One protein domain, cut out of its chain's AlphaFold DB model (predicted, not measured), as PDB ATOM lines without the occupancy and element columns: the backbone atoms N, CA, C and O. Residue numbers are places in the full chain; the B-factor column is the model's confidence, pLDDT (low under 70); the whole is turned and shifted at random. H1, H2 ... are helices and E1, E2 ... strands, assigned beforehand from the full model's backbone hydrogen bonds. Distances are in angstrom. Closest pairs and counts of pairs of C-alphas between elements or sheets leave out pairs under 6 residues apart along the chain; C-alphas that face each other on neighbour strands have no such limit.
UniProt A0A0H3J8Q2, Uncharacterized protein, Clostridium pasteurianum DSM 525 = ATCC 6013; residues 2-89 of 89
ATOM      1  N   ALA A   2     216.576 203.712 237.867       53.97
ATOM      2  CA  ALA A   2     216.808 202.892 236.660       53.97
ATOM      3  C   ALA A   2     215.569 202.565 235.785       53.97
ATOM      4  O   ALA A   2     215.675 202.446 234.565       53.97
ATOM      5  N   LYS A   3     214.371 202.451 236.378       52.44
ATOM      6  CA  LYS A   3     213.136 202.063 235.659       52.44
ATOM      7  C   LYS A   3     212.629 203.126 234.666       52.44
ATOM      8  O   LYS A   3     211.920 202.779 233.726       52.44
ATOM      9  N   LYS A   4     212.990 204.406 234.854       49.25
ATOM     10  CA  LYS A   4     212.588 205.513 233.962       49.25
ATOM     11  C   LYS A   4     213.412 205.533 232.665       49.25
ATOM     12  O   LYS A   4     212.828 205.686 231.598       49.25
ATOM     13  N   ASN A   5     214.720 205.264 232.726       54.41
ATOM     14  CA  ASN A   5     215.596 205.272 231.543       54.41
ATOM     15  C   ASN A   5     215.325 204.120 230.563       54.41
ATOM     16  O   ASN A   5     215.461 204.310 229.356       54.41
ATOM     17  N   LYS A   6     214.894 202.948 231.054       59.25
ATOM     18  CA  LYS A   6     214.544 201.804 230.193       59.25
ATOM     19  C   LYS A   6     213.333 202.124 229.302       59.25
ATOM     20  O   LYS A   6     213.421 202.005 228.086       59.25
ATOM     21  N   LYS A   7     212.276 202.701 229.894       60.16
ATOM     22  CA  LYS A   7     211.068 203.138 229.170       60.16
ATOM     23  C   LYS A   7     211.349 204.201 228.100       60.16
ATOM     24  O   LYS A   7     210.663 204.221 227.085       60.16
ATOM     25  N   ILE A   8     212.334 205.081 228.310       61.69
ATOM     26  CA  ILE A   8     212.714 206.118 227.333       61.69
ATOM     27  C   ILE A   8     213.395 205.490 226.107       61.69
ATOM     28  O   ILE A   8     213.018 205.810 224.979       61.69
ATOM     29  N   LYS A   9     214.327 204.547 226.314       62.28
ATOM     30  CA  LYS A   9     214.981 203.807 225.219       62.28
ATOM     31  C   LYS A   9     213.993 202.957 224.415       62.28
ATOM     32  O   LYS A   9     214.055 202.960 223.188       62.28
ATOM     33  N   ASP A  10     213.041 202.302 225.079       68.50
ATOM     34  CA  ASP A  10     212.010 201.500 224.404       68.50
ATOM     35  C   ASP A  10     211.094 202.371 223.523       68.50
ATOM     36  O   ASP A  10     210.776 202.008 222.388       68.50
ATOM     37  N   LYS A  11     210.737 203.576 223.994       69.94
ATOM     38  CA  LYS A  11     209.911 204.535 223.239       69.94
ATOM     39  C   LYS A  11     210.645 205.108 222.022       69.94
ATOM     40  O   LYS A  11     210.029 205.309 220.980       69.94
ATOM     41  N   GLN A  12     211.953 205.351 222.134       74.00
ATOM     42  CA  GLN A  12     212.793 205.779 221.008       74.00
ATOM     43  C   GLN A  12     212.949 204.671 219.958       74.00
ATOM     44  O   GLN A  12     212.812 204.942 218.768       74.00
ATOM     45  N   ARG A  13     213.149 203.414 220.381       76.44
ATOM     46  CA  ARG A  13     213.259 202.262 219.470       76.44
ATOM     47  C   ARG A  13     211.959 202.002 218.702       76.44
ATOM     48  O   ARG A  13     212.010 201.724 217.508       76.44
ATOM     49  N   ALA A  14     210.805 202.138 219.359       79.38
ATOM     50  CA  ALA A  14     209.500 202.032 218.704       79.38
ATOM     51  C   ALA A  14     209.280 203.147 217.669       79.38
ATOM     52  O   ALA A  14     208.856 202.861 216.554       79.38
ATOM     53  N   LYS A  15     209.639 204.397 218.002       77.62
ATOM     54  CA  LYS A  15     209.587 205.523 217.054       77.62
ATOM     55  C   LYS A  15     210.493 205.306 215.842       77.62
ATOM     56  O   LYS A  15     210.067 205.555 214.724       77.62
ATOM     57  N   TYR A  16     211.713 204.814 216.055       76.00
ATOM     58  CA  TYR A  16     212.641 204.529 214.961       76.00
ATOM     59  C   TYR A  16     212.124 203.400 214.062       76.00
ATOM     60  O   TYR A  16     212.144 203.541 212.848       76.00
ATOM     61  N   LYS A  17     211.574 202.321 214.640       78.19
ATOM     62  CA  LYS A  17     210.980 201.213 213.872       78.19
ATOM     63  C   LYS A  17     209.732 201.638 213.089       78.19
ATOM     64  O   LYS A  17     209.542 201.154 211.983       78.19
ATOM     65  N   ALA A  18     208.903 202.525 213.641       73.00
ATOM     66  CA  ALA A  18     207.762 203.092 212.925       73.00
ATOM     67  C   ALA A  18     208.220 203.952 211.740       73.00
ATOM     68  O   ALA A  18     207.746 203.733 210.639       73.00
ATOM     69  N   LYS A  19     209.218 204.823 211.943       69.88
ATOM     70  CA  LYS A  19     209.793 205.661 210.881       69.88
ATOM     71  C   LYS A  19     210.458 204.841 209.767       69.88
ATOM     72  O   LYS A  19     210.325 205.165 208.600       69.88
ATOM     73  N   LEU A  20     211.141 203.754 210.127       66.12
ATOM     74  CA  LEU A  20     211.737 202.831 209.155       66.12
ATOM     75  C   LEU A  20     210.677 202.044 208.381       66.12
ATOM     76  O   LEU A  20     210.897 201.719 207.227       66.12
ATOM     77  N   LYS A  21     209.542 201.734 209.023       64.12
ATOM     78  CA  LYS A  21     208.401 201.092 208.369       64.12
ATOM     79  C   LYS A  21     207.673 202.069 207.443       64.12
ATOM     80  O   LYS A  21     207.271 201.653 206.378       64.12
ATOM     81  N   GLU A  22     207.538 203.334 207.833       60.31
ATOM     82  CA  GLU A  22     206.962 204.411 207.015       60.31
ATOM     83  C   GLU A  22     207.771 204.623 205.729       60.31
ATOM     84  O   GLU A  22     207.203 204.557 204.650       60.31
ATOM     85  N   ASN A  23     209.102 204.687 205.831       56.31
ATOM     86  CA  ASN A  23     209.999 204.738 204.668       56.31
ATOM     87  C   ASN A  23     210.038 203.440 203.832       56.31
ATOM     88  O   ASN A  23     210.643 203.431 202.770       56.31
ATOM     89  N   LEU A  24     209.480 202.330 204.327       56.38
ATOM     90  CA  LEU A  24     209.370 201.064 203.584       56.38
ATOM     91  C   LEU A  24     207.981 200.875 202.955       56.38
ATOM     92  O   LEU A  24     207.750 199.865 202.302       56.38
ATOM     93  N   ILE A  25     207.025 201.765 203.245       52.44
ATOM     94  CA  ILE A  25     205.638 201.668 202.773       52.44
ATOM     95  C   ILE A  25     205.454 202.376 201.419       52.44
ATOM     96  O   ILE A  25     204.451 202.134 200.764       52.44
ATOM     97  N   GLU A  26     206.434 203.152 200.948       52.78
ATOM     98  CA  GLU A  26     206.439 203.770 199.607       52.78
ATOM     99  C   GLU A  26     206.789 202.782 198.476       52.78
ATOM    100  O   GLU A  26     207.164 203.190 197.384       52.78
ATOM    101  N   GLU A  27     206.672 201.470 198.700       60.19
ATOM    102  CA  GLU A  27     206.792 200.482 197.621       60.19
ATOM    103  C   GLU A  27     205.463 200.422 196.848       60.19
ATOM    104  O   GLU A  27     204.721 199.437 196.898       60.19
ATOM    105  N   ASP A  28     205.135 201.521 196.164       74.12
ATOM    106  CA  ASP A  28     204.101 201.578 195.136       74.12
ATOM    107  C   ASP A  28     204.548 200.667 193.983       74.12
ATOM    108  O   ASP A  28     205.233 201.077 193.059       74.12
ATOM    109  N   GLY A  29     204.254 199.373 194.070       84.56
ATOM    110  CA  GLY A  29     204.514 198.422 192.993       84.56
ATOM    111  C   GLY A  29     203.388 198.443 191.959       84.56
ATOM    112  O   GLY A  29     202.208 198.426 192.312       84.56
ATOM    113  N   VAL A  30     203.735 198.407 190.677       90.88
ATOM    114  CA  VAL A  30     202.788 198.201 189.580       90.88
ATOM    115  C   VAL A  30     202.575 196.701 189.401       90.88
ATOM    116  O   VAL A  30     203.530 195.931 189.296       90.88
ATOM    117  N   LEU A  31     201.314 196.270 189.371       93.44
ATOM    118  CA  LEU A  31     200.971 194.870 189.138       93.44
ATOM    119  C   LEU A  31     201.069 194.551 187.646       93.44
ATOM    120  O   LEU A  31     200.325 195.114 186.846       93.44
ATOM    121  N   TYR A  32     201.937 193.616 187.294       94.56
ATOM    122  CA  TYR A  32     202.121 193.095 185.949       94.56
ATOM    123  C   TYR A  32     201.524 191.699 185.820       94.56
ATOM    124  O   TYR A  32     201.627 190.881 186.731       94.56
ATOM    125  N   ILE A  33     200.910 191.423 184.672       94.69
ATOM    126  CA  ILE A  33     200.273 190.148 184.352       94.69
ATOM    127  C   ILE A  33     200.951 189.569 183.115       94.69
ATOM    128  O   ILE A  33     201.093 190.242 182.092       94.69
ATOM    129  N   CYS A  34     201.368 188.308 183.194       95.62
ATOM    130  CA  CYS A  34     201.882 187.584 182.039       95.62
ATOM    131  C   CYS A  34     200.759 187.263 181.051       95.62
ATOM    132  O   CYS A  34     199.736 186.696 181.434       95.62
ATOM    133  N   THR A  35     200.987 187.553 179.769       93.44
ATOM    134  CA  THR A  35     199.986 187.359 178.712       93.44
ATOM    135  C   THR A  35     199.680 185.889 178.420       93.44
ATOM    136  O   THR A  35     198.601 185.581 177.931       93.44
ATOM    137  N   GLU A  36     200.606 184.979 178.743       94.00
ATOM    138  CA  GLU A  36     200.493 183.549 178.427       94.00
ATOM    139  C   GLU A  36     200.036 182.716 179.631       94.00
ATOM    140  O   GLU A  36     199.035 182.004 179.571       94.00
ATOM    141  N   CYS A  37     200.770 182.783 180.747       94.00
ATOM    142  CA  CYS A  37     200.498 181.937 181.914       94.00
ATOM    143  C   CYS A  37     199.653 182.619 182.998       94.00
ATOM    144  O   CYS A  37     199.270 181.959 183.965       94.00
ATOM    145  N   GLY A  38     199.385 183.924 182.866       91.69
ATOM    146  CA  GLY A  38     198.565 184.684 183.811       91.69
ATOM    147  C   GLY A  38     199.189 184.873 185.194       91.69
ATOM    148  O   GLY A  38     198.470 185.198 186.136       91.69
ATOM    149  N   VAL A  39     200.500 184.643 185.357       93.94
ATOM    150  CA  VAL A  39     201.174 184.959 186.622       93.94
ATOM    151  C   VAL A  39     201.170 186.467 186.847       93.94
ATOM    152  O   VAL A  39     201.380 187.238 185.911       93.94
ATOM    153  N   GLU A  40     200.923 186.855 188.092       93.69
ATOM    154  CA  GLU A  40     200.930 188.238 188.541       93.69
ATOM    155  C   GLU A  40     202.229 188.517 189.307       93.69
ATOM    156  O   GLU A  40     202.575 187.772 190.228       93.69
ATOM    157  N   GLU A  41     202.943 189.577 188.934       90.56
ATOM    158  CA  GLU A  41     204.194 190.004 189.570       90.56
ATOM    159  C   GLU A  41     204.141 191.507 189.849       90.56
ATOM    160  O   GLU A  41     203.639 192.285 189.041       90.56
ATOM    161  N   TYR A  42     204.626 191.924 191.018       91.50
ATOM    162  CA  TYR A  42     204.726 193.339 191.364       91.50
ATOM    163  C   TYR A  42     206.098 193.859 190.966       91.50
ATOM    164  O   TYR A  42     207.117 193.356 191.439       91.50
ATOM    165  N   ILE A  43     206.107 194.886 190.124       90.69
ATOM    166  CA  ILE A  43     207.321 195.554 189.669       90.69
ATOM    167  C   ILE A  43     207.375 196.929 190.338       90.69
ATOM    168  O   ILE A  43     206.371 197.641 190.300       90.69
ATOM    169  N   PRO A  44     208.494 197.321 190.974       91.50
ATOM    170  CA  PRO A  44     208.600 198.629 191.617       91.50
ATOM    171  C   PRO A  44     208.292 199.759 190.631       91.50
ATOM    172  O   PRO A  44     208.842 199.768 189.530       91.50
ATOM    173  N   ARG A  45     207.441 200.717 191.017       88.94
ATOM    174  CA  ARG A  45     207.059 201.833 190.141       88.94
ATOM    175  C   ARG A  45     208.255 202.636 189.653       88.94
ATOM    176  O   ARG A  45     208.292 202.920 188.465       88.94
ATOM    177  N   ASP A  46     209.256 202.880 190.497       88.44
ATOM    178  CA  ASP A  46     210.498 203.560 190.098       88.44
ATOM    179  C   ASP A  46     211.180 202.878 188.905       88.44
ATOM    180  O   ASP A  46     211.719 203.534 188.019       88.44
ATOM    181  N   VAL A  47     211.149 201.541 188.864       89.06
ATOM    182  CA  VAL A  47     211.714 200.772 187.751       89.06
ATOM    183  C   VAL A  47     210.857 200.961 186.504       89.06
ATOM    184  O   VAL A  47     211.405 201.196 185.434       89.06
ATOM    185  N   VAL A  48     209.531 200.886 186.636       90.19
ATOM    186  CA  VAL A  48     208.599 201.078 185.514       90.19
ATOM    187  C   VAL A  48     208.731 202.485 184.925       90.19
ATOM    188  O   VAL A  48     208.910 202.610 183.722       90.19
ATOM    189  N   GLU A  49     208.724 203.522 185.763       89.19
ATOM    190  CA  GLU A  49     208.871 204.923 185.347       89.19
ATOM    191  C   GLU A  49     210.227 205.183 184.694       89.19
ATOM    192  O   GLU A  49     210.281 205.801 183.639       89.19
ATOM    193  N   MET A  50     211.314 204.635 185.244       89.38
ATOM    194  CA  MET A  50     212.636 204.749 184.626       89.38
ATOM    195  C   MET A  50     212.663 204.157 183.208       89.38
ATOM    196  O   MET A  50     213.319 204.714 182.332       89.38
ATOM    197  N   PHE A  51     211.986 203.029 182.960       89.25
ATOM    198  CA  PHE A  51     211.901 202.464 181.609       89.25
ATOM    199  C   PHE A  51     210.986 203.280 180.685       89.25
ATOM    200  O   PHE A  51     211.334 203.435 179.518       89.25
ATOM    201  N   ASP A  52     209.877 203.820 181.199       87.62
ATOM    202  CA  ASP A  52     208.957 204.703 180.459       87.62
ATOM    203  C   ASP A  52     209.680 205.985 179.997       87.62
ATOM    204  O   ASP A  52     209.573 206.377 178.844       87.62
ATOM    205  N   GLU A  53     210.516 206.583 180.857       86.69
ATOM    206  CA  GLU A  53     211.310 207.780 180.528       86.69
ATOM    207  C   GLU A  53     212.434 207.521 179.514       86.69
ATOM    208  O   GLU A  53     212.835 208.423 178.775       86.69
ATOM    209  N   ILE A  54     213.005 206.312 179.506       85.62
ATOM    210  CA  ILE A  54     214.076 205.954 178.567       85.62
ATOM    211  C   ILE A  54     213.500 205.665 177.170       85.62
ATOM    212  O   ILE A  54     214.176 205.946 176.178       85.62
ATOM    213  N   ASP A  55     212.277 205.133 177.084       79.88
ATOM    214  CA  ASP A  55     211.589 204.789 175.830       79.88
ATOM    215  C   ASP A  55     210.654 205.914 175.336       79.88
ATOM    216  O   ASP A  55     209.494 205.700 174.985       79.88
ATOM    217  N   ASP A  56     211.178 207.143 175.268       70.69
ATOM    218  CA  ASP A  56     210.434 208.346 174.841       70.69
ATOM    219  C   ASP A  56     209.966 208.268 173.364       70.69
ATOM    220  O   ASP A  56     209.093 209.011 172.918       70.69
ATOM    221  N   GLU A  57     210.512 207.338 172.569       73.19
ATOM    222  CA  GLU A  57     210.173 207.196 171.149       73.19
ATOM    223  C   GLU A  57     208.789 206.546 170.931       73.19
ATOM    224  O   GLU A  57     208.161 206.791 169.897       73.19
ATOM    225  N   ASN A  58     208.272 205.777 171.905       70.44
ATOM    226  CA  ASN A  58     206.987 205.071 171.812       70.44
ATOM    227  C   ASN A  58     206.112 205.209 173.066       70.44
ATOM    228  O   ASN A  58     205.662 204.230 173.653       70.44
ATOM    229  N   VAL A  59     205.715 206.444 173.361       75.00
ATOM    230  CA  VAL A  59     204.817 206.832 174.469       75.00
ATOM    231  C   VAL A  59     203.427 206.149 174.450       75.00
ATOM    232  O   VAL A  59     202.607 206.367 175.327       75.00
ATOM    233  N   ILE A  60     203.085 205.353 173.432       77.44
ATOM    234  CA  ILE A  60     201.778 204.674 173.321       77.44
ATOM    235  C   ILE A  60     201.806 203.277 173.960       77.44
ATOM    236  O   ILE A  60     200.747 202.753 174.317       77.44
ATOM    237  N   GLU A  61     202.981 202.662 174.112       82.25
ATOM    238  CA  GLU A  61     203.105 201.340 174.724       82.25
ATOM    239  C   GLU A  61     203.789 201.422 176.093       82.25
ATOM    240  O   GLU A  61     204.819 202.074 176.218       82.25
ATOM    241  N   PRO A  62     203.254 200.743 177.126       86.94
ATOM    242  CA  PRO A  62     203.896 200.729 178.429       86.94
ATOM    243  C   PRO A  62     205.157 199.852 178.416       86.94
ATOM    244  O   PRO A  62     205.222 198.881 177.648       86.94
ATOM    245  N   PRO A  63     206.085 200.066 179.366       90.50
ATOM    246  CA  PRO A  63     207.209 199.169 179.593       90.50
ATOM    247  C   PRO A  63     206.755 197.720 179.778       90.50
ATOM    248  O   PRO A  63     205.825 197.434 180.544       90.50
ATOM    249  N   THR A  64     207.430 196.795 179.094       92.25
ATOM    250  CA  THR A  64     207.147 195.357 179.155       92.25
ATOM    251  C   THR A  64     208.272 194.589 179.841       92.25
ATOM    252  O   THR A  64     209.444 194.943 179.736       92.25
ATOM    253  N   PHE A  65     207.916 193.506 180.535       92.50
ATOM    254  CA  PHE A  65     208.869 192.664 181.263       92.50
ATOM    255  C   PHE A  65     208.758 191.202 180.837       92.50
ATOM    256  O   PHE A  65     207.732 190.767 180.317       92.50
ATOM    257  N   SER A  66     209.829 190.437 181.041       94.06
ATOM    258  CA  SER A  66     209.843 188.997 180.771       94.06
ATOM    259  C   SER A  66     209.382 188.228 182.003       94.06
ATOM    260  O   SER A  66     209.956 188.379 183.074       94.06
ATOM    261  N   CYS A  67     208.379 187.373 181.836       93.75
ATOM    262  CA  CYS A  67     207.856 186.520 182.893       93.75
ATOM    263  C   CYS A  67     208.912 185.524 183.380       93.75
ATOM    264  O   CYS A  67     209.424 184.732 182.585       93.75
ATOM    265  N   GLU A  68     209.154 185.461 184.691       90.62
ATOM    266  CA  GLU A  68     210.149 184.540 185.260       90.62
ATOM    267  C   GLU A  68     209.796 183.058 185.054       90.62
ATOM    268  O   GLU A  68     210.677 182.202 184.969       90.62
ATOM    269  N   LYS A  69     208.502 182.727 184.947       91.50
ATOM    270  CA  LYS A  69     208.040 181.336 184.811       91.50
ATOM    271  C   LYS A  69     208.111 180.790 183.392       91.50
ATOM    272  O   LYS A  69     208.370 179.602 183.219       91.50
ATOM    273  N   CYS A  70     207.793 181.609 182.392       94.06
ATOM    274  CA  CYS A  70     207.618 181.139 181.013       94.06
ATOM    275  C   CYS A  70     208.378 181.959 179.966       94.06
ATOM    276  O   CYS A  70     208.385 181.575 178.801       94.06
ATOM    277  N   GLY A  71     209.016 183.067 180.354       92.00
ATOM    278  CA  GLY A  71     209.748 183.954 179.448       92.00
ATOM    279  C   GLY A  71     208.866 184.796 178.523       92.00
ATOM    280  O   GLY A  71     209.395 185.554 177.716       92.00
ATOM    281  N   ALA A  72     207.538 184.674 178.616       94.25
ATOM    282  CA  ALA A  72     206.608 185.477 177.829       94.25
ATOM    283  C   ALA A  72     206.524 186.922 178.335       94.25
ATOM    284  O   ALA A  72     206.975 187.244 179.433       94.25
ATOM    285  N   ILE A  73     205.900 187.785 177.541       93.69
ATOM    286  CA  ILE A  73     205.746 189.202 177.862       93.69
ATOM    287  C   ILE A  73     204.745 189.382 179.011       93.69
ATOM    288  O   ILE A  73     203.732 188.683 179.114       93.69
ATOM    289  N   MET A  74     205.032 190.337 179.887       94.69
ATOM    290  CA  MET A  74     204.130 190.823 180.920       94.69
ATOM    291  C   MET A  74     203.740 192.266 180.639       94.69
ATOM    292  O   MET A  74     204.584 193.079 180.259       94.69
ATOM    293  N   ARG A  75     202.463 192.580 180.868       93.94
ATOM    294  CA  ARG A  75     201.904 193.929 180.733       93.94
ATOM    295  C   ARG A  75     201.333 194.421 182.065       93.94
ATOM    296  O   ARG A  75     200.889 193.592 182.865       93.94
ATOM    297  N   PRO A  76     201.349 195.737 182.329       93.81
ATOM    298  CA  PRO A  76     200.790 196.270 183.561       93.81
ATOM    299  C   PRO A  76     199.271 196.112 183.545       93.81
ATOM    300  O   PRO A  76     198.614 196.445 182.564       93.81
ATOM    301  N   ARG A  77     198.696 195.653 184.656       92.44
ATOM    302  CA  ARG A  77     197.241 195.611 184.839       92.44
ATOM    303  C   ARG A  77     196.647 197.016 184.821       92.44
ATOM    304  O   ARG A  77     195.591 197.236 184.240       92.44
ATOM    305  N   LYS A  78     197.311 197.935 185.522       90.25
ATOM    306  CA  LYS A  78     196.980 199.355 185.556       90.25
ATOM    307  C   LYS A  78     198.227 200.155 185.907       90.25
ATOM    308  O   LYS A  78     198.819 199.911 186.958       90.25
ATOM    309  N   TYR A  79     198.598 201.095 185.050       89.94
ATOM    310  CA  TYR A  79     199.751 201.964 185.249       89.94
ATOM    311  C   TYR A  79     199.468 203.353 184.682       89.94
ATOM    312  O   TYR A  79     199.018 203.470 183.547       89.94
ATOM    313  N   ASP A  80     199.730 204.389 185.474       88.88
ATOM    314  CA  ASP A  80     199.699 205.775 185.015       88.88
ATOM    315  C   ASP A  80     201.130 206.174 184.632       88.88
ATOM    316  O   ASP A  80     201.975 206.353 185.511       88.88
ATOM    317  N   GLY A  81     201.389 206.249 183.325       85.31
ATOM    318  CA  GLY A  81     202.690 206.577 182.745       85.31
ATOM    319  C   GLY A  81     203.141 208.006 183.010       85.31
ATOM    320  O   GLY A  81     202.335 208.898 183.296       85.31
ATOM    321  N   VAL A  82     204.441 208.240 182.845       84.50
ATOM    322  CA  VAL A  82     205.105 209.526 183.109       84.50
ATOM    323  C   VAL A  82     204.581 210.625 182.178       84.50
ATOM    324  O   VAL A  82     204.470 211.791 182.559       84.50
ATOM    325  N   HIS A  83     204.135 210.242 180.983       81.81
ATOM    326  CA  HIS A  83     203.546 211.142 179.991       81.81
ATOM    327  C   HIS A  83     202.044 211.424 180.205       81.81
ATOM    328  O   HIS A  83     201.410 212.082 179.378       81.81
ATOM    329  N   GLY A  84     201.457 210.950 181.312       82.75
ATOM    330  CA  GLY A  84     200.043 211.155 181.642       82.75
ATOM    331  C   GLY A  84     199.081 210.226 180.896       82.75
ATOM    332  O   GLY A  84     197.893 210.535 180.787       82.75
ATOM    333  N   ILE A  85     199.585 209.105 180.373       85.88
ATOM    334  CA  ILE A  85     198.792 208.070 179.706       85.88
ATOM    335  C   ILE A  85     198.546 206.930 180.688       85.88
ATOM    336  O   ILE A  85     199.478 206.403 181.287       85.88
ATOM    337  N   THR A  86     197.283 206.539 180.848       88.06
ATOM    338  CA  THR A  86     196.923 205.364 181.643       88.06
ATOM    339  C   THR A  86     196.895 204.131 180.748       88.06
ATOM    340  O   THR A  86     196.161 204.086 179.759       88.06
ATOM    341  N   TYR A  87     197.662 203.117 181.129       86.88
ATOM    342  CA  TYR A  87     197.723 201.820 180.472       86.88
ATOM    343  C   TYR A  87     196.950 200.782 181.285       86.88
ATOM    344  O   TYR A  87     197.166 200.644 182.492       86.88
ATOM    345  N   GLU A  88     196.069 200.034 180.619       87.69
ATOM    346  CA  GLU A  88     195.292 198.936 181.204       87.69
ATOM    347  C   GLU A  88     195.358 197.711 180.275       87.69
ATOM    348  O   GLU A  88     195.246 197.853 179.053       87.69
ATOM    349  N   TYR A  89     195.582 196.531 180.862       82.62
ATOM    350  CA  TYR A  89     195.658 195.234 180.174       82.62
ATOM    351  C   TYR A  89     194.385 194.409 180.382       82.62
ATOM    352  O   TYR A  89     193.938 194.297 181.550       82.62
TER     353      TYR A  89
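Overview. This is residues 2 to 89 of the 89 residues of an uncharacterized protein of Clostridium pasteurianum DSM 525 = ATCC 6013 (UniProt A0A0H3J8Q2). A long single helix, H1, makes an arm that sticks out from a small compact head; residues 2 to 25 stand free. The head holds a three-stranded sheet, E2, E1 and E3, a two-stranded hairpin, E4 and E5, that continues from E3, and a short helix, H2, that only grazes the sheet. The printed part has 88 residues, with two named helices and five named strands in the order H1, E1, E2, H2, E3, E4, E5, and the class is mixed, helices and strands. Both sheets, ordered E2, E1, E3 and E4, E5, are antiparallel. The whole is extended, with a radius of gyration of the C-alphas of 19.9 A and spans of 64 by 30 by 18 A, the arm making the length.

Arrangement. H1, residues 2 to 22, is not on the three-stranded sheet. E1, residues 29 to 34, is the inner strand of that sheet and forms a hairpin with the edge strand E2, residues 40 to 44, at 144 degrees; N 32 and O 41 are within hydrogen-bond range at 2.8 A. H2, residues 45 to 54, is on the sheet but only grazes it, with residues 45 to 48; its closest C-alphas to E1 are those of Gly 29 and Arg 45, 5.1 A apart. The other edge strand, E3, residues 73 to 76, is antiparallel to E1 at 140 degrees, with N 33 and O 75 2.8 A apart. E2, H2 and E3 form a split strand-helix-strand unit, two strands running the same way with E1 between them, and its crossover is right-handed. E3 runs on into E4, residues 78 to 80, at 65 degrees across a break of 1 residue. E4 forms a hairpin with E5, residues 86 to 88, at 168 degrees, and N 87 and O 79 are 2.8 A apart. The closest C-alphas of E1 and E4, those of Val 30 and Tyr 79, are 6.5 A apart. H2 and E4 are near each other. H1 is apart from H2 and from E2 to E5. Every O i to N i+4 pair of H2 is within hydrogen-bond range, and 15 of 17 in H1.

Along the chain. H1 runs 31.3 A from C-alpha 2 at (216.808, 202.892, 236.660) to C-alpha 22 at (206.962, 204.411, 207.015). E1 is 15.6 A long, E2 13.3 A, H2 14.1 A and E3 10.3 A. E4 and E5 have three residues each, and E5 ends with C-alpha 88 at (195.292, 198.936, 181.204).

Size, cuts and confidence. The C-alphas farthest apart, those of Ala 2 and Glu 57, are 66.0 A apart. Without residues 2 to 25, the body spans 30 by 28 by 18 A. The long link is H2 to E3, 18 residues; in it residues 65 to 66 pair with residues 73 to 74 of E3, antiparallel. The printed part has no cut. The mean pLDDT of the printed part is 81.2, and residues 2 to 11 and 19 to 27 are under 70.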